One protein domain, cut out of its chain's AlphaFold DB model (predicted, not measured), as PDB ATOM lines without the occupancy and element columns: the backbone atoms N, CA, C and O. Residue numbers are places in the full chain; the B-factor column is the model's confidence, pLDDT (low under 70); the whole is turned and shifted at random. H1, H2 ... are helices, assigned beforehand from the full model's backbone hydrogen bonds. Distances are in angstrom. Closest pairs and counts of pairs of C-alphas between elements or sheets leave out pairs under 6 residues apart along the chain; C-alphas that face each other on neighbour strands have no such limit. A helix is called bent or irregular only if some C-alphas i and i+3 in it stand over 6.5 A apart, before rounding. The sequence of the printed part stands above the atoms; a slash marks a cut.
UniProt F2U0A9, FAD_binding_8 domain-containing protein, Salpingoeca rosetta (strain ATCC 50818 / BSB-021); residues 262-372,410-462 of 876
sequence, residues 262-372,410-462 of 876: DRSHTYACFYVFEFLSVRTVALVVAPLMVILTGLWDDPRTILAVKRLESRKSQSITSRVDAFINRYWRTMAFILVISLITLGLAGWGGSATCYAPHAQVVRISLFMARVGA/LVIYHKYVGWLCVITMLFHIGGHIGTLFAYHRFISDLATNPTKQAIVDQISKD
ATOM      1  N   ASP A 262     324.239 362.783 267.444       48.00
ATOM      2  CA  ASP A 262     325.559 362.915 268.050       48.00
ATOM      3  C   ASP A 262     326.149 361.515 268.281       48.00
ATOM      4  O   ASP A 262     325.485 360.596 268.753       48.00
ATOM      5  N   ARG A 263     327.420 361.301 267.927       45.69
ATOM      6  CA  ARG A 263     328.087 359.977 267.921       45.69
ATOM      7  C   ARG A 263     328.250 359.304 269.302       45.69
ATOM      8  O   ARG A 263     329.007 358.346 269.434       45.69
ATOM      9  N   SER A 264     327.552 359.745 270.341       47.03
ATOM     10  CA  SER A 264     327.663 359.248 271.713       47.03
ATOM     11  C   SER A 264     326.588 358.201 272.056       47.03
ATOM     12  O   SER A 264     325.933 358.268 273.095       47.03
ATOM     13  N   HIS A 265     326.440 357.162 271.223       51.31
ATOM     14  CA  HIS A 265     325.543 356.021 271.492       51.31
ATOM     15  C   HIS A 265     325.755 355.383 272.882       51.31
ATOM     16  O   HIS A 265     324.804 354.913 273.507       51.31
ATOM     17  N   THR A 266     326.985 355.427 273.396       50.53
ATOM     18  CA  THR A 266     327.360 354.928 274.724       50.53
ATOM     19  C   THR A 266     326.684 355.708 275.856       50.53
ATOM     20  O   THR A 266     326.272 355.110 276.847       50.53
ATOM     21  N   TYR A 267     326.499 357.023 275.697       49.66
ATOM     22  CA  TYR A 267     325.890 357.875 276.720       49.66
ATOM     23  C   TYR A 267     324.378 357.679 276.819       49.66
ATOM     24  O   TYR A 267     323.848 357.749 277.919       49.66
ATOM     25  N   ALA A 268     323.683 357.359 275.725       53.03
ATOM     26  CA  ALA A 268     322.241 357.105 275.762       53.03
ATOM     27  C   ALA A 268     321.898 355.810 276.523       53.03
ATOM     28  O   ALA A 268     320.975 355.793 277.335       53.03
ATOM     29  N   CYS A 269     322.672 354.735 276.332       48.34
ATOM     30  CA  CYS A 269     322.512 353.508 277.118       48.34
ATOM     31  C   CYS A 269     322.896 353.714 278.591       48.34
ATOM     32  O   CYS A 269     322.223 353.174 279.467       48.34
ATOM     33  N   PHE A 270     323.929 354.519 278.865       48.47
ATOM     34  CA  PHE A 270     324.340 354.870 280.226       48.47
ATOM     35  C   PHE A 270     323.296 355.749 280.931       48.47
ATOM     36  O   PHE A 270     322.960 355.470 282.074       48.47
ATOM     37  N   TYR A 271     322.691 356.719 280.234       51.94
ATOM     38  CA  TYR A 271     321.572 357.522 280.738       51.94
ATOM     39  C   TYR A 271     320.335 356.668 280.978       51.94
ATOM     40  O   TYR A 271     319.716 356.798 282.020       51.94
ATOM     41  N   VAL A 272     319.978 355.750 280.076       54.25
ATOM     42  CA  VAL A 272     318.867 354.815 280.312       54.25
ATOM     43  C   VAL A 272     319.151 353.938 281.535       54.25
ATOM     44  O   VAL A 272     318.239 353.708 282.324       54.25
ATOM     45  N   PHE A 273     320.398 353.505 281.744       48.00
ATOM     46  CA  PHE A 273     320.810 352.703 282.899       48.00
ATOM     47  C   PHE A 273     320.849 353.504 284.213       48.00
ATOM     48  O   PHE A 273     320.319 353.024 285.208       48.00
ATOM     49  N   GLU A 274     321.384 354.730 284.229       47.16
ATOM     50  CA  GLU A 274     321.333 355.645 285.384       47.16
ATOM     51  C   GLU A 274     319.901 356.100 285.697       47.16
ATOM     52  O   GLU A 274     319.486 356.183 286.850       47.16
ATOM     53  N   PHE A 275     319.086 356.339 284.675       47.78
ATOM     54  CA  PHE A 275     317.693 356.734 284.848       47.78
ATOM     55  C   PHE A 275     316.837 355.554 285.337       47.78
ATOM     56  O   PHE A 275     315.938 355.736 286.165       47.78
ATOM     57  N   LEU A 276     317.151 354.325 284.901       50.16
ATOM     58  CA  LEU A 276     316.627 353.086 285.483       50.16
ATOM     59  C   LEU A 276     317.178 352.828 286.889       50.16
ATOM     60  O   LEU A 276     316.425 352.288 287.691       50.16
ATOM     61  N   SER A 277     318.411 353.226 287.231       44.03
ATOM     62  CA  SER A 277     319.011 353.041 288.564       44.03
ATOM     63  C   SER A 277     318.434 354.012 289.605       44.03
ATOM     64  O   SER A 277     318.053 353.590 290.694       44.03
ATOM     65  N   VAL A 278     318.194 355.278 289.255       38.72
ATOM     66  CA  VAL A 278     317.495 356.246 290.125       38.72
ATOM     67  C   VAL A 278     316.010 355.880 290.280       38.72
ATOM     68  O   VAL A 278     315.444 355.973 291.370       38.72
ATOM     69  N   ARG A 279     315.375 355.336 289.231       46.53
ATOM     70  CA  ARG A 279     314.035 354.719 289.317       46.53
ATOM     71  C   ARG A 279     314.058 353.263 289.782       46.53
ATOM     72  O   ARG A 279     312.989 352.670 289.947       46.53
ATOM     73  N   THR A 280     315.228 352.709 290.110       45.72
ATOM     74  CA  THR A 280     315.329 351.409 290.782       45.72
ATOM     75  C   THR A 280     314.708 351.502 292.164       45.72
ATOM     76  O   THR A 280     314.147 350.528 292.629       45.72
ATOM     77  N   VAL A 281     314.620 352.697 292.758       39.91
ATOM     78  CA  VAL A 281     313.776 352.946 293.934       39.91
ATOM     79  C   VAL A 281     312.304 352.598 293.658       39.91
ATOM     80  O   VAL A 281     311.683 351.938 294.479       39.91
ATOM     81  N   ALA A 282     311.742 352.917 292.486       42.06
ATOM     82  CA  ALA A 282     310.378 352.518 292.106       42.06
ATOM     83  C   ALA A 282     310.266 351.015 291.760       42.06
ATOM     84  O   ALA A 282     309.273 350.372 292.104       42.06
ATOM     85  N   LEU A 283     311.307 350.434 291.152       45.03
ATOM     86  CA  LEU A 283     311.457 348.982 290.946       45.03
ATOM     87  C   LEU A 283     311.833 348.211 292.217       45.03
ATOM     88  O   LEU A 283     311.817 346.991 292.177       45.03
ATOM     89  N   VAL A 284     312.150 348.881 293.324       46.88
ATOM     90  CA  VAL A 284     312.283 348.322 294.676       46.88
ATOM     91  C   VAL A 284     310.958 348.494 295.406       46.88
ATOM     92  O   VAL A 284     310.519 347.555 296.058       46.88
ATOM     93  N   VAL A 285     310.262 349.621 295.221       46.97
ATOM     94  CA  VAL A 285     308.910 349.877 295.744       46.97
ATOM     95  C   VAL A 285     307.883 348.911 295.155       46.97
ATOM     96  O   VAL A 285     306.996 348.490 295.885       46.97
ATOM     97  N   ALA A 286     307.983 348.495 293.889       46.16
ATOM     98  CA  ALA A 286     307.064 347.512 293.307       46.16
ATOM     99  C   ALA A 286     307.218 346.099 293.923       46.16
ATOM    100  O   ALA A 286     306.214 345.551 294.374       46.16
ATOM    101  N   PRO A 287     308.426 345.520 294.065       45.44
ATOM    102  CA  PRO A 287     308.691 344.381 294.931       45.44
ATOM    103  C   PRO A 287     308.291 344.652 296.369       45.44
ATOM    104  O   PRO A 287     307.669 343.782 296.943       45.44
ATOM    105  N   LEU A 288     308.536 345.834 296.945       46.50
ATOM    106  CA  LEU A 288     308.067 346.180 298.291       46.50
ATOM    107  C   LEU A 288     306.539 346.111 298.380       46.50
ATOM    108  O   LEU A 288     306.017 345.613 299.362       46.50
ATOM    109  N   MET A 289     305.813 346.529 297.345       46.19
ATOM    110  CA  MET A 289     304.357 346.423 297.229       46.19
ATOM    111  C   MET A 289     303.909 344.977 296.985       46.19
ATOM    112  O   MET A 289     302.879 344.572 297.516       46.19
ATOM    113  N   VAL A 290     304.676 344.162 296.254       47.81
ATOM    114  CA  VAL A 290     304.463 342.706 296.095       47.81
ATOM    115  C   VAL A 290     304.757 341.955 297.398       47.81
ATOM    116  O   VAL A 290     304.061 341.010 297.750       47.81
ATOM    117  N   ILE A 291     305.750 342.403 298.159       50.41
ATOM    118  CA  ILE A 291     306.113 341.923 299.491       50.41
ATOM    119  C   ILE A 291     305.004 342.313 300.458       50.41
ATOM    120  O   ILE A 291     304.497 341.455 301.166       50.41
ATOM    121  N   LEU A 292     304.552 343.567 300.429       49.25
ATOM    122  CA  LEU A 292     303.443 344.050 301.239       49.25
ATOM    123  C   LEU A 292     302.149 343.320 300.888       49.25
ATOM    124  O   LEU A 292     301.469 342.913 301.814       49.25
ATOM    125  N   THR A 293     301.829 343.076 299.611       52.78
ATOM    126  CA  THR A 293     300.619 342.338 299.186       52.78
ATOM    127  C   THR A 293     300.712 340.831 299.435       52.78
ATOM    128  O   THR A 293     299.728 340.233 299.863       52.78
ATOM    129  N   GLY A 294     301.879 340.211 299.251       50.69
ATOM    130  CA  GLY A 294     302.132 338.807 299.583       50.69
ATOM    131  C   GLY A 294     302.090 338.549 301.089       50.69
ATOM    132  O   GLY A 294     301.488 337.572 301.536       50.69
ATOM    133  N   LEU A 295     302.644 339.470 301.883       52.03
ATOM    134  CA  LEU A 295     302.475 339.495 303.334       52.03
ATOM    135  C   LEU A 295     301.016 339.794 303.709       52.03
ATOM    136  O   LEU A 295     300.522 339.196 304.661       52.03
ATOM    137  N   TRP A 296     300.302 340.644 302.958       52.84
ATOM    138  CA  TRP A 296     298.878 340.943 303.178       52.84
ATOM    139  C   TRP A 296     297.977 339.733 302.934       52.84
ATOM    140  O   TRP A 296     296.931 339.609 303.561       52.84
ATOM    141  N   ASP A 297     298.348 338.824 302.036       46.12
ATOM    142  CA  ASP A 297     297.541 337.636 301.750       46.12
ATOM    143  C   ASP A 297     297.598 336.587 302.874       46.12
ATOM    144  O   ASP A 297     296.726 335.707 302.933       46.12
ATOM    145  N   ASP A 298     298.565 336.702 303.797       54.16
ATOM    146  CA  ASP A 298     298.551 335.986 305.068       54.16
ATOM    147  C   ASP A 298     297.552 336.664 306.031       54.16
ATOM    148  O   ASP A 298     297.795 337.772 306.528       54.16
ATOM    149  N   PRO A 299     296.430 335.996 306.375       53.00
ATOM    150  CA  PRO A 299     295.477 336.519 307.347       53.00
ATOM    151  C   PRO A 299     296.132 336.876 308.689       53.00
ATOM    152  O   PRO A 299     295.604 337.722 309.411       53.00
ATOM    153  N   ARG A 300     297.263 336.245 309.041       55.56
ATOM    154  CA  ARG A 300     298.015 336.514 310.272       55.56
ATOM    155  C   ARG A 300     298.693 337.887 310.232       55.56
ATOM    156  O   ARG A 300     298.599 338.591 311.238       55.56
ATOM    157  N   THR A 301     299.270 338.305 309.101       56.91
ATOM    158  CA  THR A 301     299.862 339.645 308.927       56.91
ATOM    159  C   THR A 301     298.796 340.731 308.991       56.91
ATOM    160  O   THR A 301     298.967 341.695 309.732       56.91
ATOM    161  N   ILE A 302     297.651 340.553 308.314       56.94
ATOM    162  CA  ILE A 302     296.523 341.502 308.419       56.94
ATOM    163  C   ILE A 302     296.086 341.642 309.881       56.94
ATOM    164  O   ILE A 302     295.845 342.747 310.368       56.94
ATOM    165  N   LEU A 303     295.977 340.523 310.603       56.53
ATOM    166  CA  LEU A 303     295.638 340.524 312.027       56.53
ATOM    167  C   LEU A 303     296.714 341.201 312.888       56.53
ATOM    168  O   LEU A 303     296.358 341.816 313.891       56.53
ATOM    169  N   ALA A 304     297.994 341.097 312.526       61.25
ATOM    170  CA  ALA A 304     299.081 341.804 313.196       61.25
ATOM    171  C   ALA A 304     298.985 343.320 312.959       61.25
ATOM    172  O   ALA A 304     298.981 344.074 313.928       61.25
ATOM    173  N   VAL A 305     298.791 343.763 311.711       60.94
ATOM    174  CA  VAL A 305     298.621 345.185 311.354       60.94
ATOM    175  C   VAL A 305     297.394 345.787 312.041       60.94
ATOM    176  O   VAL A 305     297.515 346.804 312.715       60.94
ATOM    177  N   LYS A 306     296.236 345.116 311.993       64.94
ATOM    178  CA  LYS A 306     295.021 345.567 312.701       64.94
ATOM    179  C   LYS A 306     295.210 345.676 314.214       64.94
ATOM    180  O   LYS A 306     294.568 346.494 314.867       64.94
ATOM    181  N   ARG A 307     296.069 344.841 314.805       61.12
ATOM    182  CA  ARG A 307     296.386 344.936 316.237       61.12
ATOM    183  C   ARG A 307     297.331 346.080 316.543       61.12
ATOM    184  O   ARG A 307     297.114 346.765 317.540       61.12
ATOM    185  N   LEU A 308     298.331 346.295 315.693       59.53
ATOM    186  CA  LEU A 308     299.174 347.478 315.777       59.53
ATOM    187  C   LEU A 308     298.284 348.727 315.709       59.53
ATOM    188  O   LEU A 308     298.367 349.553 316.606       59.53
ATOM    189  N   GLU A 309     297.320 348.791 314.785       60.66
ATOM    190  CA  GLU A 309     296.306 349.860 314.734       60.66
ATOM    191  C   GLU A 309     295.492 349.999 316.032       60.66
ATOM    192  O   GLU A 309     295.273 351.122 316.490       60.66
ATOM    193  N   SER A 310     295.084 348.886 316.655       59.88
ATOM    194  CA  SER A 310     294.314 348.904 317.912       59.88
ATOM    195  C   SER A 310     295.098 349.428 319.123       59.88
ATOM    196  O   SER A 310     294.497 349.962 320.052       59.88
ATOM    197  N   ARG A 311     296.437 349.349 319.113       62.34
ATOM    198  CA  ARG A 311     297.303 349.928 320.154       62.34
ATOM    199  C   ARG A 311     297.551 351.412 319.876       62.34
ATOM    200  O   ARG A 311     298.677 351.811 319.586       62.34
ATOM    201  N   LYS A 312     296.500 352.240 319.943       58.53
ATOM    202  CA  LYS A 312     296.550 353.695 319.658       58.53
ATOM    203  C   LYS A 312     297.646 354.469 320.414       58.53
ATOM    204  O   LYS A 312     298.011 355.535 319.941       58.53
ATOM    205  N   SER A 313     298.189 353.948 321.522       61.72
ATOM    206  CA  SER A 313     299.255 354.616 322.290       61.72
ATOM    207  C   SER A 313     300.687 354.343 321.804       61.72
ATOM    208  O   SER A 313     301.592 355.074 322.187       61.72
ATOM    209  N   GLN A 314     300.925 353.320 320.975       68.88
ATOM    210  CA  GLN A 314     302.269 353.035 320.456       68.88
ATOM    211  C   GLN A 314     302.570 353.900 319.229       68.88
ATOM    212  O   GLN A 314     301.787 353.894 318.272       68.88
ATOM    213  N   SER A 315     303.714 354.594 319.242       84.56
ATOM    214  CA  SER A 315     304.209 355.365 318.098       84.56
ATOM    215  C   SER A 315     304.342 354.471 316.861       84.56
ATOM    216  O   SER A 315     304.627 353.275 316.965       84.56
ATOM    217  N   ILE A 316     304.160 355.039 315.668       79.62
ATOM    218  CA  ILE A 316     304.328 354.301 314.404       79.62
ATOM    219  C   ILE A 316     305.732 353.686 314.314       79.62
ATOM    220  O   ILE A 316     305.854 352.546 313.874       79.62
ATOM    221  N   THR A 317     306.758 354.388 314.807       78.69
ATOM    222  CA  THR A 317     308.143 353.897 314.862       78.69
ATOM    223  C   THR A 317     308.250 352.591 315.642       78.69
ATOM    224  O   THR A 317     308.655 351.592 315.065       78.69
ATOM    225  N   SER A 318     307.723 352.523 316.871       75.62
ATOM    226  CA  SER A 318     307.766 351.292 317.682       75.62
ATOM    227  C   SER A 318     307.072 350.094 317.017       75.62
ATOM    228  O   SER A 318     307.488 348.947 317.175       75.62
ATOM    229  N   ARG A 319     306.017 350.346 316.229       77.75
ATOM    230  CA  ARG A 319     305.297 349.308 315.478       77.75
ATOM    231  C   ARG A 319     306.111 348.803 314.290       77.75
ATOM    232  O   ARG A 319     306.091 347.605 314.014       77.75
ATOM    233  N   VAL A 320     306.787 349.712 313.587       83.12
ATOM    234  CA  VAL A 320     307.688 349.386 312.477       83.12
ATOM    235  C   VAL A 320     308.908 348.637 313.002       83.12
ATOM    236  O   VAL A 320     309.224 347.588 312.456       83.12
ATOM    237  N   ASP A 321     309.506 349.080 314.106       81.50
ATOM    238  CA  ASP A 321     310.649 348.412 314.734       81.50
ATOM    239  C   ASP A 321     310.280 347.003 315.196       81.50
ATOM    240  O   ASP A 321     310.973 346.040 314.878       81.50
ATOM    241  N   ALA A 322     309.132 346.838 315.863       77.12
ATOM    242  CA  ALA A 322     308.633 345.519 316.245       77.12
ATOM    243  C   ALA A 322     308.370 344.624 315.023       77.12
ATOM    244  O   ALA A 322     308.624 343.421 315.065       77.12
ATOM    245  N   PHE A 323     307.868 345.189 313.922       80.69
ATOM    246  CA  PHE A 323     307.654 344.451 312.681       80.69
ATOM    247  C   PHE A 323     308.980 344.030 312.033       80.69
ATOM    248  O   PHE A 323     309.137 342.857 311.696       80.69
ATOM    249  N   ILE A 324     309.938 344.951 311.898       86.38
ATOM    250  CA  ILE A 324     311.269 344.676 311.349       86.38
ATOM    251  C   ILE A 324     311.957 343.626 312.214       86.38
ATOM    252  O   ILE A 324     312.329 342.583 311.699       86.38
ATOM    253  N   ASN A 325     312.020 343.806 313.532       80.69
ATOM    254  CA  ASN A 325     312.644 342.839 314.438       80.69
ATOM    255  C   ASN A 325     311.964 341.464 314.404       80.69
ATOM    256  O   ASN A 325     312.620 340.437 314.571       80.69
ATOM    257  N   ARG A 326     310.660 341.407 314.125       78.62
ATOM    258  CA  ARG A 326     309.941 340.138 313.974       78.62
ATOM    259  C   ARG A 326     310.214 339.446 312.641       78.62
ATOM    260  O   ARG A 326     310.276 338.219 312.596       78.62
ATOM    261  N   TYR A 327     310.337 340.210 311.560       83.00
ATOM    262  CA  TYR A 327     310.404 339.686 310.195       83.00
ATOM    263  C   TYR A 327     311.738 339.959 309.496       83.00
ATOM    264  O   TYR A 327     311.835 339.728 308.295       83.00
ATOM    265  N   TRP A 328     312.786 340.393 310.200       87.12
ATOM    266  CA  TRP A 328     314.039 340.809 309.562       87.12
ATOM    267  C   TRP A 328     314.652 339.688 308.724       87.12
ATOM    268  O   TRP A 328     315.129 339.956 307.632       87.12
ATOM    269  N   ARG A 329     314.568 338.421 309.165       85.69
ATOM    270  CA  ARG A 329     315.057 337.262 308.388       85.69
ATOM    271  C   ARG A 329     314.264 337.071 307.102       85.69
ATOM    272  O   ARG A 329     314.833 336.839 306.044       85.69
ATOM    273  N   THR A 330     312.942 337.197 307.193       86.75
ATOM    274  CA  THR A 330     312.026 337.149 306.047       86.75
ATOM    275  C   THR A 330     312.339 338.272 305.067       86.75
ATOM    276  O   THR A 330     312.476 338.017 303.875       86.75
ATOM    277  N   MET A 331     312.492 339.497 305.570       88.50
ATOM    278  CA  MET A 331     312.814 340.676 304.773       88.50
ATOM    279  C   MET A 331     314.195 340.553 304.132       88.50
ATOM    280  O   MET A 331     314.313 340.791 302.937       88.50
ATOM    281  N   ALA A 332     315.208 340.116 304.882       90.12
ATOM    282  CA  ALA A 332     316.561 339.894 304.387       90.12
ATOM    283  C   ALA A 332     316.582 338.824 303.292       90.12
ATOM    284  O   ALA A 332     317.142 339.048 302.226       90.12
ATOM    285  N   PHE A 333     315.910 337.693 303.508       89.94
ATOM    286  CA  PHE A 333     315.815 336.624 302.519       89.94
ATOM    287  C   PHE A 333     315.157 337.097 301.214       89.94
ATOM    288  O   PHE A 333     315.691 336.902 300.123       89.94
ATOM    289  N   ILE A 334     314.007 337.764 301.330       90.81
ATOM    290  CA  ILE A 334     313.280 338.346 300.199       90.81
ATOM    291  C   ILE A 334     314.131 339.395 299.475       90.81
ATOM    292  O   ILE A 334     314.163 339.410 298.244       90.81
ATOM    293  N   LEU A 335     314.820 340.259 300.223       91.50
ATOM    294  CA  LEU A 335     315.688 341.298 299.683       91.50
ATOM    295  C   LEU A 335     316.846 340.677 298.901       91.50
ATOM    296  O   LEU A 335     317.064 341.064 297.761       91.50
ATOM    297  N   VAL A 336     317.533 339.679 299.460       93.44
ATOM    298  CA  VAL A 336     318.634 338.975 298.785       93.44
ATOM    299  C   VAL A 336     318.152 338.337 297.481       93.44
ATOM    300  O   VAL A 336     318.750 338.571 296.434       93.44
ATOM    301  N   ILE A 337     317.039 337.596 297.505       93.81
ATOM    302  CA  ILE A 337     316.472 336.994 296.288       93.81
ATOM    303  C   ILE A 337     316.084 338.067 295.261       93.81
ATOM    304  O   ILE A 337     316.336 337.889 294.068       93.81
ATOM    305  N   SER A 338     315.518 339.190 295.706       93.31
ATOM    306  CA  SER A 338     315.159 340.315 294.832       93.31
ATOM    307  C   SER A 338     316.389 340.963 294.205       93.31
ATOM    308  O   SER A 338     316.395 341.207 293.005       93.31
ATOM    309  N   LEU A 339     317.441 341.212 294.987       95.00
ATOM    310  CA  LEU A 339     318.678 341.830 294.514       95.00
ATOM    311  C   LEU A 339     319.409 340.927 293.519       95.00
ATOM    312  O   LEU A 339     319.826 341.409 292.473       95.00
ATOM    313  N   ILE A 340     319.497 339.618 293.785       95.81
ATOM    314  CA  ILE A 340     320.069 338.657 292.828       95.81
ATOM    315  C   ILE A 340     319.230 338.632 291.545       95.81
ATOM    316  O   ILE A 340     319.778 338.663 290.446       95.81
ATOM    317  N   THR A 341     317.902 338.628 291.669       95.81
ATOM    318  CA  THR A 341     316.979 338.664 290.524       95.81
ATOM    319  C   THR A 341     317.172 339.924 289.682       95.81
ATOM    320  O   THR A 341     317.289 339.828 288.463       95.81
ATOM    321  N   LEU A 342     317.246 341.095 290.317       95.25
ATOM    322  CA  LEU A 342     317.478 342.375 289.648       95.25
ATOM    323  C   LEU A 342     318.878 342.448 289.031       95.25
ATOM    324  O   LEU A 342     319.013 342.925 287.909       95.25
ATOM    325  N   GLY A 343     319.899 341.933 289.716       96.06
ATOM    326  CA  GLY A 343     321.264 341.850 289.201       96.06
ATOM    327  C   GLY A 343     321.352 340.976 287.952       96.06
ATOM    328  O   GLY A 343     321.917 341.400 286.947       96.06
ATOM    329  N   LEU A 344     320.720 339.797 287.969       95.75
ATOM    330  CA  LEU A 344     320.638 338.918 286.800       95.75
ATOM    331  C   LEU A 344     319.838 339.554 285.663       95.75
ATOM    332  O   LEU A 344     320.301 339.525 284.528       95.75
ATOM    333  N   ALA A 345     318.691 340.169 285.961       95.56
ATOM    334  CA  ALA A 345     317.889 340.895 284.979       95.56
ATOM    335  C   ALA A 345     318.686 342.035 284.321       95.56
ATOM    336  O   ALA A 345     318.697 342.161 283.096       95.56
ATOM    337  N   GLY A 346     319.391 342.833 285.127       95.31
ATOM    338  CA  GLY A 346     320.255 343.919 284.669       95.31
ATOM    339  C   GLY A 346     321.428 343.412 283.836       95.31
ATOM    340  O   GLY A 346     321.713 343.974 282.781       95.31
ATOM    341  N   TRP A 347     322.057 342.309 284.247       95.25
ATOM    342  CA  TRP A 347     323.103 341.645 283.469       95.25
ATOM    343  C   TRP A 347     322.579 341.139 282.121       95.25
ATOM    344  O   TRP A 347     323.176 341.419 281.082       95.25
ATOM    345  N   GLY A 348     321.426 340.464 282.111       93.62
ATOM    346  CA  GLY A 348     320.781 339.984 280.893       93.62
ATOM    347  C   GLY A 348     320.412 341.103 279.929       93.62
ATOM    348  O   GLY A 348     320.651 340.972 278.729       93.62
ATOM    349  N   GLY A 349     319.875 342.207 280.451       92.75
ATOM    350  CA  GLY A 349     319.600 343.412 279.677       92.75
ATOM    351  C   GLY A 349     320.876 344.054 279.129       92.75
ATOM    352  O   GLY A 349     320.986 344.267 277.925       92.75
ATOM    353  N   SER A 350     321.880 344.285 279.976       92.19
ATOM    354  CA  SER A 350     323.165 344.881 279.580       92.19
ATOM    355  C   SER A 350     323.855 344.082 278.473       92.19
ATOM    356  O   SER A 350     324.268 344.651 277.465       92.19
ATOM    357  N   ALA A 351     323.868 342.749 278.578       89.62
ATOM    358  CA  ALA A 351     324.426 341.871 277.550       89.62
ATOM    359  C   ALA A 351     323.751 342.036 276.174       89.62
ATOM    360  O   ALA A 351     324.377 341.761 275.153       89.62
ATOM    361  N   THR A 352     322.492 342.490 276.121       87.12
ATOM    362  CA  THR A 352     321.828 342.792 274.843       87.12
ATOM    363  C   THR A 352     322.197 344.145 274.276       87.12
ATOM    364  O   THR A 352     322.266 344.248 273.063       87.12
ATOM    365  N   CYS A 353     322.480 345.156 275.099       86.00
ATOM    366  CA  CYS A 353     322.806 346.498 274.608       86.00
ATOM    367  C   CYS A 353     324.055 346.513 273.712       86.00
ATOM    368  O   CYS A 353     324.164 347.359 272.832       86.00
ATOM    369  N   TYR A 354     324.963 345.554 273.908       82.81
ATOM    370  CA  TYR A 354     326.189 345.404 273.121       82.81
ATOM    371  C   TYR A 354     326.068 344.400 271.963       82.81
ATOM    372  O   TYR A 354     327.020 344.215 271.211       82.81
ATOM    373  N   ALA A 355     324.921 343.730 271.807       82.25
ATOM    374  CA  ALA A 355     324.731 342.763 270.733       82.25
ATOM    375  C   ALA A 355     324.447 343.485 269.399       82.25
ATOM    376  O   ALA A 355     323.602 344.382 269.378       82.25
ATOM    377  N   PRO A 356     325.035 343.061 268.264       77.62
ATOM    378  CA  PRO A 356     324.784 343.680 266.954       77.62
ATOM    379  C   PRO A 356     323.290 343.769 266.593       77.62
ATOM    380  O   PRO A 356     322.810 344.793 266.109       77.62
ATOM    381  N   HIS A 357     322.506 342.737 266.930       76.75
ATOM    382  CA  HIS A 357     321.058 342.700 266.679       76.75
ATOM    383  C   HIS A 357     320.261 343.746 267.473       76.75
ATOM    384  O   HIS A 357     319.126 344.061 267.110       76.75
ATOM    385  N   ALA A 358     320.825 344.311 268.544       81.06
ATOM    386  CA  ALA A 358     320.151 345.325 269.346       81.06
ATOM    387  C   ALA A 358     319.854 346.595 268.552       81.06
ATOM    388  O   ALA A 358     318.915 347.305 268.892       81.06
ATOM    389  N   GLN A 359     320.569 346.854 267.454       79.19
ATOM    390  CA  GLN A 359     320.259 347.971 266.563       79.19
ATOM    391  C   GLN A 359     318.875 347.837 265.912       79.19
ATOM    392  O   GLN A 359     318.201 348.846 265.705       79.19
ATOM    393  N   VAL A 360     318.438 346.598 265.646       79.00
ATOM    394  CA  VAL A 360     317.167 346.280 264.980       79.00
ATOM    395  C   VAL A 360     316.020 346.184 265.983       79.00
ATOM    396  O   VAL A 360     314.961 346.770 265.778       79.00
ATOM    397  N   VAL A 361     316.225 345.450 267.080       82.75
ATOM    398  CA  VAL A 361     315.142 345.088 268.012       82.75
ATOM    399  C   VAL A 361     315.128 345.891 269.315       82.75
ATOM    400  O   VAL A 361     314.118 345.887 270.030       82.75
ATOM    401  N   ARG A 362     316.227 346.596 269.611       87.25
ATOM    402  CA  ARG A 362     316.437 347.508 270.746       87.25
ATOM    403  C   ARG A 362     315.791 347.011 272.042       87.25
ATOM    404  O   ARG A 362     316.229 346.033 272.648       87.25
ATOM    405  N   ILE A 363     314.717 347.682 272.447       90.94
ATOM    406  CA  ILE A 363     314.055 347.511 273.737       90.94
ATOM    407  C   ILE A 363     313.369 346.153 273.891       90.94
ATOM    408  O   ILE A 363     313.274 345.632 274.997       90.94
ATOM    409  N   SER A 364     312.909 345.552 272.795       93.25
ATOM    410  CA  SER A 364     312.173 344.288 272.852       93.25
ATOM    411  C   SER A 364     313.091 343.111 273.190       93.25
ATOM    412  O   SER A 364     312.771 342.313 274.073       93.25
ATOM    413  N   LEU A 365     314.284 343.066 272.588       91.62
ATOM    414  CA  LEU A 365     315.316 342.086 272.915       91.62
ATOM    415  C   LEU A 365     315.856 342.294 274.339       91.62
ATOM    416  O   LEU A 365     316.042 341.320 275.075       91.62
ATOM    417  N   PHE A 366     316.027 343.554 274.752       93.62
ATOM    418  CA  PHE A 366     316.377 343.908 276.127       93.62
ATOM    419  C   PHE A 366     315.349 343.356 277.124       93.62
ATOM    420  O   PHE A 366     315.715 342.616 278.034       93.62
ATOM    421  N   MET A 367     314.054 343.617 276.911       95.19
ATOM    422  CA  MET A 367     312.968 343.090 277.750       95.19
ATOM    423  C   MET A 367     312.940 341.556 277.768       95.19
ATOM    424  O   MET A 367     312.790 340.956 278.834       95.19
ATOM    425  N   ALA A 368     313.153 340.914 276.612       94.94
ATOM    426  CA  ALA A 368     313.193 339.458 276.517       94.94
ATOM    427  C   ALA A 368     314.281 338.874 277.433       94.94
ATOM    428  O   ALA A 368     314.048 337.890 278.136       94.94
ATOM    429  N   ARG A 369     315.464 339.497 277.472       94.25
ATOM    430  CA  ARG A 369     316.613 339.014 278.253       94.25
ATOM    431  C   ARG A 369     316.569 339.429 279.721       94.25
ATOM    432  O   ARG A 369     316.944 338.616 280.568       94.25
ATOM    433  N   VAL A 370     316.019 340.604 280.027       94.81
ATOM    434  CA  VAL A 370     315.641 341.029 281.388       94.81
ATOM    435  C   VAL A 370     314.670 340.028 282.018       94.81
ATOM    436  O   VAL A 370     314.810 339.697 283.190       94.81
ATOM    437  N   GLY A 371     313.716 339.504 281.243       95.50
ATOM    438  CA  GLY A 371     312.784 338.479 281.712       95.50
ATOM    439  C   GLY A 371     313.381 337.068 281.792       95.50
ATOM    440  O   GLY A 371     313.051 336.319 282.705       95.50
ATOM    441  N   ALA A 372     314.273 336.695 280.868       95.62
ATOM    442  CA  ALA A 372     314.829 335.338 280.802       95.62
ATOM    443  C   ALA A 372     315.869 335.043 281.891       95.62
ATOM    444  O   ALA A 372     315.876 333.968 282.489       95.62
ATOM    445  N   LEU A 410     309.564 326.916 304.111       85.25
ATOM    446  CA  LEU A 410     309.991 327.673 302.932       85.25
ATOM    447  C   LEU A 410     308.893 327.776 301.842       85.25
ATOM    448  O   LEU A 410     309.026 328.524 300.875       85.25
ATOM    449  N   VAL A 411     307.749 327.108 302.028       83.00
ATOM    450  CA  VAL A 411     306.592 327.109 301.118       83.00
ATOM    451  C   VAL A 411     305.948 328.492 300.969       83.00
ATOM    452  O   VAL A 411     305.402 328.804 299.909       83.00
ATOM    453  N   ILE A 412     305.995 329.357 301.991       83.19
ATOM    454  CA  ILE A 412     305.515 330.744 301.830       83.19
ATOM    455  C   ILE A 412     306.381 331.473 300.794       83.19
ATOM    456  O   ILE A 412     305.853 332.146 299.907       83.19
ATOM    457  N   TYR A 413     307.696 331.262 300.843       88.50
ATOM    458  CA  TYR A 413     308.646 331.849 299.902       88.50
ATOM    459  C   TYR A 413     308.542 331.229 298.515       88.50
ATOM    460  O   TYR A 413     308.661 331.956 297.535       88.50
ATOM    461  N   HIS A 414     308.204 329.941 298.411       91.56
ATOM    462  CA  HIS A 414     307.895 329.309 297.127       91.56
ATOM    463  C   HIS A 414     306.814 330.092 296.363       91.56
ATOM    464  O   HIS A 414     306.933 330.295 295.159       91.56
ATOM    465  N   LYS A 415     305.786 330.607 297.055       89.56
ATOM    466  CA  LYS A 415     304.755 331.447 296.418       89.56
ATOM    467  C   LYS A 415     305.308 332.792 295.962       89.56
ATOM    468  O   LYS A 415     304.979 333.236 294.869       89.56
ATOM    469  N   TYR A 416     306.124 333.436 296.795       91.31
ATOM    470  CA  TYR A 416     306.760 334.710 296.461       91.31
ATOM    471  C   TYR A 416     307.670 334.577 295.228       91.31
ATOM    472  O   TYR A 416     307.498 335.301 294.251       91.31
ATOM    473  N   VAL A 417     308.566 333.587 295.230       94.25
ATOM    474  CA  VAL A 417     309.439 333.273 294.092       94.25
ATOM    475  C   VAL A 417     308.618 332.867 292.870       94.25
ATOM    476  O   VAL A 417     308.912 333.312 291.767       94.25
ATOM    477  N   GLY A 418     307.535 332.108 293.053       93.81
ATOM    478  CA  GLY A 418     306.596 331.781 291.979       93.81
ATOM    479  C   GLY A 418     305.985 333.021 291.317       93.81
ATOM    480  O   GLY A 418     305.876 333.065 290.093       93.81
ATOM    481  N   TRP A 419     305.647 334.060 292.085       93.75
ATOM    482  CA  TRP A 419     305.186 335.334 291.521       93.75
ATOM    483  C   TRP A 419     306.282 336.090 290.775       93.75
ATOM    484  O   TRP A 419     306.012 336.623 289.699       93.75
ATOM    485  N   LEU A 420     307.515 336.089 291.289       94.44
ATOM    486  CA  LEU A 420     308.658 336.637 290.555       94.44
ATOM    487  C   LEU A 420     308.871 335.901 289.225       94.44
ATOM    488  O   LEU A 420     309.095 336.557 288.207       94.44
ATOM    489  N   CYS A 421     308.721 334.570 289.196       95.31
ATOM    490  CA  CYS A 421     308.752 333.793 287.955       95.31
ATOM    491  C   CYS A 421     307.678 334.267 286.971       95.31
ATOM    492  O   CYS A 421     307.970 334.457 285.800       95.31
ATOM    493  N   VAL A 422     306.436 334.479 287.423       94.69
ATOM    494  CA  VAL A 422     305.348 334.942 286.542       94.69
ATOM    495  C   VAL A 422     305.654 336.326 285.968       94.69
ATOM    496  O   VAL A 422     305.514 336.522 284.766       94.69
ATOM    497  N   ILE A 423     306.097 337.276 286.797       94.38
ATOM    498  CA  ILE A 423     306.400 338.645 286.353       94.38
ATOM    499  C   ILE A 423     307.527 338.637 285.314       94.38
ATOM    500  O   ILE A 423     307.372 339.192 284.228       94.38
ATOM    501  N   THR A 424     308.640 337.969 285.617       95.62
ATOM    502  CA  THR A 424     309.791 337.861 284.704       95.62
ATOM    503  C   THR A 424     309.426 337.125 283.413       95.62
ATOM    504  O   THR A 424     309.835 337.544 282.332       95.62
ATOM    505  N   MET A 425     308.547 336.121 283.487       95.62
ATOM    506  CA  MET A 425     308.001 335.437 282.312       95.62
ATOM    507  C   MET A 425     307.178 336.363 281.419       95.62
ATOM    508  O   MET A 425     307.304 336.290 280.201       95.62
ATOM    509  N   LEU A 426     306.356 337.248 281.990       94.88
ATOM    510  CA  LEU A 426     305.580 338.209 281.203       94.88
ATOM    511  C   LEU A 426     306.490 339.192 280.459       94.88
ATOM    512  O   LEU A 426     306.271 339.429 279.272       94.88
ATOM    513  N   PHE A 427     307.543 339.700 281.111       95.56
ATOM    514  CA  PHE A 427     308.567 340.508 280.437       95.56
ATOM    515  C   PHE A 427     309.265 339.731 279.320       95.56
ATOM    516  O   PHE A 427     309.447 340.256 278.224       95.56
ATOM    517  N   HIS A 428     309.606 338.469 279.579       96.19
ATOM    518  CA  HIS A 428     310.263 337.603 278.611       96.19
ATOM    519  C   HIS A 428     309.404 337.372 277.358       96.19
ATOM    520  O   HIS A 428     309.854 337.619 276.238       96.19
ATOM    521  N   ILE A 429     308.145 336.962 277.547       95.44
ATOM    522  CA  ILE A 429     307.186 336.722 276.463       95.44
ATOM    523  C   ILE A 429     306.903 338.021 275.705       95.44
ATOM    524  O   ILE A 429     306.979 338.045 274.478       95.44
ATOM    525  N   GLY A 430     306.618 339.112 276.424       94.56
ATOM    526  CA  GLY A 430     306.362 340.421 275.824       94.56
ATOM    527  C   GLY A 430     307.547 340.920 274.997       94.56
ATOM    528  O   GLY A 430     307.358 341.416 273.888       94.56
ATOM    529  N   GLY A 431     308.771 340.711 275.486       94.88
ATOM    530  CA  GLY A 431     309.995 341.023 274.756       94.88
ATOM    531  C   GLY A 431     310.148 340.216 273.466       94.88
ATOM    532  O   GLY A 431     310.459 340.789 272.423       94.88
ATOM    533  N   HIS A 432     309.864 338.909 273.492       93.00
ATOM    534  CA  HIS A 432     309.891 338.071 272.287       93.00
ATOM    535  C   HIS A 432     308.804 338.439 271.269       93.00
ATOM    536  O   HIS A 432     309.083 338.475 270.072       93.00
ATOM    537  N   ILE A 433     307.594 338.768 271.726       92.38
ATOM    538  CA  ILE A 433     306.512 339.246 270.854       92.38
ATOM    539  C   ILE A 433     306.900 340.583 270.213       92.38
ATOM    540  O   ILE A 433     306.808 340.734 268.997       92.38
ATOM    541  N   GLY A 434     307.395 341.538 271.005       93.12
ATOM    542  CA  GLY A 434     307.890 342.816 270.487       93.12
ATOM    543  C   GLY A 434     309.050 342.634 269.507       93.12
ATOM    544  O   GLY A 434     309.115 343.329 268.497       93.12
ATOM    545  N   THR A 435     309.914 341.649 269.765       90.00
ATOM    546  CA  THR A 435     311.033 341.293 268.891       90.00
ATOM    547  C   THR A 435     310.527 340.815 267.537       90.00
ATOM    548  O   THR A 435     310.999 341.291 266.510       90.00
ATOM    549  N   LEU A 436     309.520 339.939 267.528       87.94
ATOM    550  CA  LEU A 436     308.900 339.451 266.301       87.94
ATOM    551  C   LEU A 436     308.281 340.594 265.477       87.94
ATOM    552  O   LEU A 436     308.510 340.670 264.272       87.94
ATOM    553  N   PHE A 437     307.553 341.512 266.121       89.75
ATOM    554  CA  PHE A 437     306.959 342.669 265.440       89.75
ATOM    555  C   PHE A 437     308.007 343.633 264.878       89.75
ATOM    556  O   PHE A 437     307.892 344.073 263.733       89.75
ATOM    557  N   ALA A 438     309.041 343.947 265.658       88.94
ATOM    558  CA  ALA A 438     310.134 344.803 265.214       88.94
ATOM    559  C   ALA A 438     310.889 344.175 264.035       88.94
ATOM    560  O   ALA A 438     311.195 344.868 263.067       88.94
ATOM    561  N   TYR A 439     311.123 342.861 264.074       84.56
ATOM    562  CA  TYR A 439     311.773 342.143 262.983       84.56
ATOM    563  C   TYR A 439     310.920 342.113 261.717       84.56
ATOM    564  O   TYR A 439     311.433 342.331 260.625       84.56
ATOM    565  N   HIS A 440     309.608 341.912 261.855       85.56
ATOM    566  CA  HIS A 440     308.685 341.959 260.726       85.56
ATOM    567  C   HIS A 440     308.722 343.322 260.021       85.56
ATOM    568  O   HIS A 440     308.882 343.380 258.803       85.56
ATOM    569  N   ARG A 441     308.658 344.413 260.794       88.06
ATOM    570  CA  ARG A 441     308.782 345.778 260.265       88.06
ATOM    571  C   ARG A 441     310.159 346.031 259.647       88.06
ATOM    572  O   ARG A 441     310.284 346.714 258.639       88.06
ATOM    573  N   PHE A 442     311.210 345.487 260.249       86.75
ATOM    574  CA  PHE A 442     312.554 345.617 259.712       86.75
ATOM    575  C   PHE A 442     312.698 344.906 258.360       86.75
ATOM    576  O   PHE A 442     313.225 345.510 257.431       86.75
ATOM    577  N   ILE A 443     312.160 343.687 258.224       83.06
ATOM    578  CA  ILE A 443     312.155 342.944 256.957       83.06
ATOM    579  C   ILE A 443     311.345 343.671 255.887       83.06
ATOM    580  O   ILE A 443     311.807 343.773 254.752       83.06
ATOM    581  N   SER A 444     310.158 344.190 256.219       85.00
ATOM    582  CA  SER A 444     309.343 344.911 255.231       85.00
ATOM    583  C   SER A 444     310.060 346.132 254.655       85.00
ATOM    584  O   SER A 444     309.829 346.493 253.505       85.00
ATOM    585  N   ASP A 445     310.960 346.730 255.435       87.25
ATOM    586  CA  ASP A 445     311.727 347.908 255.041       87.25
ATOM    587  C   ASP A 445     313.049 347.566 254.323       87.25
ATOM    588  O   ASP A 445     313.705 348.470 253.808       87.25
ATOM    589  N   LEU A 446     313.474 346.294 254.281       84.69
ATOM    590  CA  LEU A 446     314.707 345.888 253.584       84.69
ATOM    591  C   LEU A 446     314.629 346.160 252.087       84.69
ATOM    592  O   LEU A 446     315.596 346.636 251.497       84.69
ATOM    593  N   ALA A 447     313.459 345.921 251.493       81.62
ATOM    594  CA  ALA A 447     313.230 346.133 250.068       81.62
ATOM    595  C   ALA A 447     313.425 347.598 249.636       81.62
ATOM    596  O   ALA A 447     313.612 347.865 248.454       81.62
ATOM    597  N   THR A 448     313.381 348.548 250.577       89.00
ATOM    598  CA  THR A 448     313.421 349.988 250.292       89.00
ATOM    599  C   THR A 448     314.629 350.706 250.895       89.00
ATOM    600  O   THR A 448     314.809 351.893 250.628       89.00
ATOM    601  N   ASN A 449     315.474 350.033 251.691       90.44
ATOM    602  CA  ASN A 449     316.566 350.689 252.415       90.44
ATOM    603  C   ASN A 449     317.892 349.895 252.365       90.44
ATOM    604  O   ASN A 449     318.072 348.953 253.145       90.44
ATOM    605  N   PRO A 450     318.871 350.307 251.531       88.38
ATOM    606  CA  PRO A 450     320.142 349.589 251.372       88.38
ATOM    607  C   PRO A 450     320.989 349.563 252.654       88.38
ATOM    608  O   PRO A 450     321.725 348.609 252.892       88.38
ATOM    609  N   THR A 451     320.850 350.555 253.539       86.69
ATOM    610  CA  THR A 451     321.541 350.564 254.838       86.69
ATOM    611  C   THR A 451     321.029 349.449 255.751       86.69
ATOM    612  O   THR A 451     321.808 348.840 256.482       86.69
ATOM    613  N   LYS A 452     319.726 349.135 255.698       84.88
ATOM    614  CA  LYS A 452     319.160 347.999 256.444       84.88
ATOM    615  C   LYS A 452     319.630 346.664 255.873       84.88
ATOM    616  O   LYS A 452     319.860 345.741 256.651       84.88
ATOM    617  N   GLN A 453     319.831 346.583 254.557       85.88
ATOM    618  CA  GLN A 453     320.391 345.395 253.914       85.88
ATOM    619  C   GLN A 453     321.811 345.111 254.414       85.88
ATOM    620  O   GLN A 453     322.080 343.991 254.827       85.88
ATOM    621  N   ALA A 454     322.669 346.132 254.521       87.19
ATOM    622  CA  ALA A 454     324.012 345.963 255.083       87.19
ATOM    623  C   ALA A 454     323.991 345.413 256.526       87.19
ATOM    624  O   ALA A 454     324.815 344.571 256.885       87.19
ATOM    625  N   ILE A 455     323.021 345.838 257.348       84.88
ATOM    626  CA  ILE A 455     322.820 345.297 258.702       84.88
ATOM    627  C   ILE A 455     322.376 343.829 258.643       84.88
ATOM    628  O   ILE A 455     322.860 343.018 259.429       84.88
ATOM    629  N   VAL A 456     321.477 343.461 257.724       84.31
ATOM    630  CA  VAL A 456     321.074 342.057 257.521       84.31
ATOM    631  C   VAL A 456     322.238 341.202 257.075       84.31
ATOM    632  O   VAL A 456     322.417 340.121 257.624       84.31
ATOM    633  N   ASP A 457     323.042 341.680 256.135       86.50
ATOM    634  CA  ASP A 457     324.195 340.947 255.628       86.50
ATOM    635  C   ASP A 457     325.217 340.720 256.751       86.50
ATOM    636  O   ASP A 457     325.735 339.613 256.910       86.50
ATOM    637  N   GLN A 458     325.432 341.728 257.604       85.62
ATOM    638  CA  GLN A 458     326.258 341.593 258.802       85.62
ATOM    639  C   GLN A 458     325.674 340.574 259.791       85.62
ATOM    640  O   GLN A 458     326.383 339.685 260.255       85.62
ATOM    641  N   ILE A 459     324.373 340.652 260.082       83.31
ATOM    642  CA  ILE A 459     323.677 339.694 260.953       83.31
ATOM    643  C   ILE A 459     323.759 338.272 260.383       83.31
ATOM    644  O   ILE A 459     323.953 337.329 261.146       83.31
ATOM    645  N   SER A 460     323.631 338.120 259.066       84.56
ATOM    646  CA  SER A 460     323.723 336.847 258.349       84.56
ATOM    647  C   SER A 460     325.099 336.228 258.481       84.56
ATOM    648  O   SER A 460     325.222 335.037 258.758       84.56
ATOM    649  N   LYS A 461     326.132 337.059 258.352       87.25
ATOM    650  CA  LYS A 461     327.519 336.642 258.507       87.25
ATOM    651  C   LYS A 461     327.839 336.248 259.947       87.25
ATOM    652  O   LYS A 461     328.474 335.222 260.167       87.25
ATOM    653  N   ASP A 462     327.394 337.046 260.913       84.12
ATOM    654  CA  ASP A 462     327.766 336.859 262.316       84.12
ATOM    655  C   ASP A 462     326.930 335.763 262.992       84.12
ATOM    656  O   ASP A 462     327.447 335.016 263.825       84.12
TER     657      ASP A 462
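Overview. This is residues 262 to 372 and 410 to 462 of the 876 residues of the protein "FAD_binding_8 domain-containing protein" of Salpingoeca rosetta (strain ATCC 50818 / BSB-021) (UniProt F2U0A9). Picture a long, loose rod of helices, in which H4b and H6 run the same way along the axis, the short H5 is wedged between them over part of their length, and H2 slants past both. H1 continues along the side of the rod, the pair H3 and H4a makes one end, and H7 folds back at the other. H2, H4b, H5 and H6 form an up-and-down bundle, each running against the one before it in the chain. The printed part has 164 residues with seven named helices, H1 to H7 in order, and no named strand, an all-helix class; it is loose, with a radius of gyration of the C-alphas of 22.1 A and spans of 74 by 33 by 22 A.

Arrangement. Start with H1, residues 265 to 278, and H2, residues 280 to 296, which meet only through their link. Next, look at H3, residues 299 to 310, and at H4, residues 316 to 353. H4 was assigned as one helix by its hydrogen bonds but is bent, C-alphas 326 and 329 being 8.1 A apart; its arms H4a, residues 316 to 326, and H4b, residues 329 to 353, are about perpendicular at 86 degrees. H3 is close to but not clearly touching H4a, with the C-alphas of Leu 308 and Arg 319 closest at 6.4 A. H2 is likewise close to but not clearly touching H4b, at a steep tilt of 41 degrees, opposite ways, with the C-alphas of Pro 287 and Ser 338 closest at 7.6 A. H5, residues 358 to 372, forms a helical hairpin with H4b, which touches it with residues 344 to 353 alone; the closest C-alphas are those of Ala 345 and Val 370, 4.2 A. H5 also touches H6, residues 411 to 444, opposite ways at a shallow tilt of 16 degrees, with the C-alphas of Ala 368 and Gly 431 closest at 4.0 A. H7, residues 450 to 462, is close to but not clearly touching H6, with the C-alphas of Phe 442 and Lys 452 closest at 7.7 A. O i to N i+4 pairs are each within hydrogen-bond range in H3, H4a, H6 and H7, against 9 of 10 in H1, 12 of 13 in H2, 20 of 21 in H4b and 8 of 11 in H5.

Along the chain. Find C-alpha 265 at (325.543, 356.021, 271.492), where H1 begins; it runs 20.3 A, and H2 runs 23.1 A. H4b covers 35.9 A from C-alpha 329 at (315.057, 337.262, 308.388). H5 is irregular, with C-alphas 360 and 363 9.4 A apart. H6 covers 49.3 A, and H7 ends at C-alpha 462, (327.766, 336.859, 262.316).

Size, cuts and confidence. The C-alphas of Ser 313 and Pro 450 are the two farthest apart, 74.1 A. Residues 373 to 409 are not printed, and C-alphas 372 and 410 are 23.9 A apart across this cut, which lies in the link from H5 to H6. The links that are printed whole are tight. Mean pLDDT of the printed part is 76.7, and residues 262 to 314 are under 70.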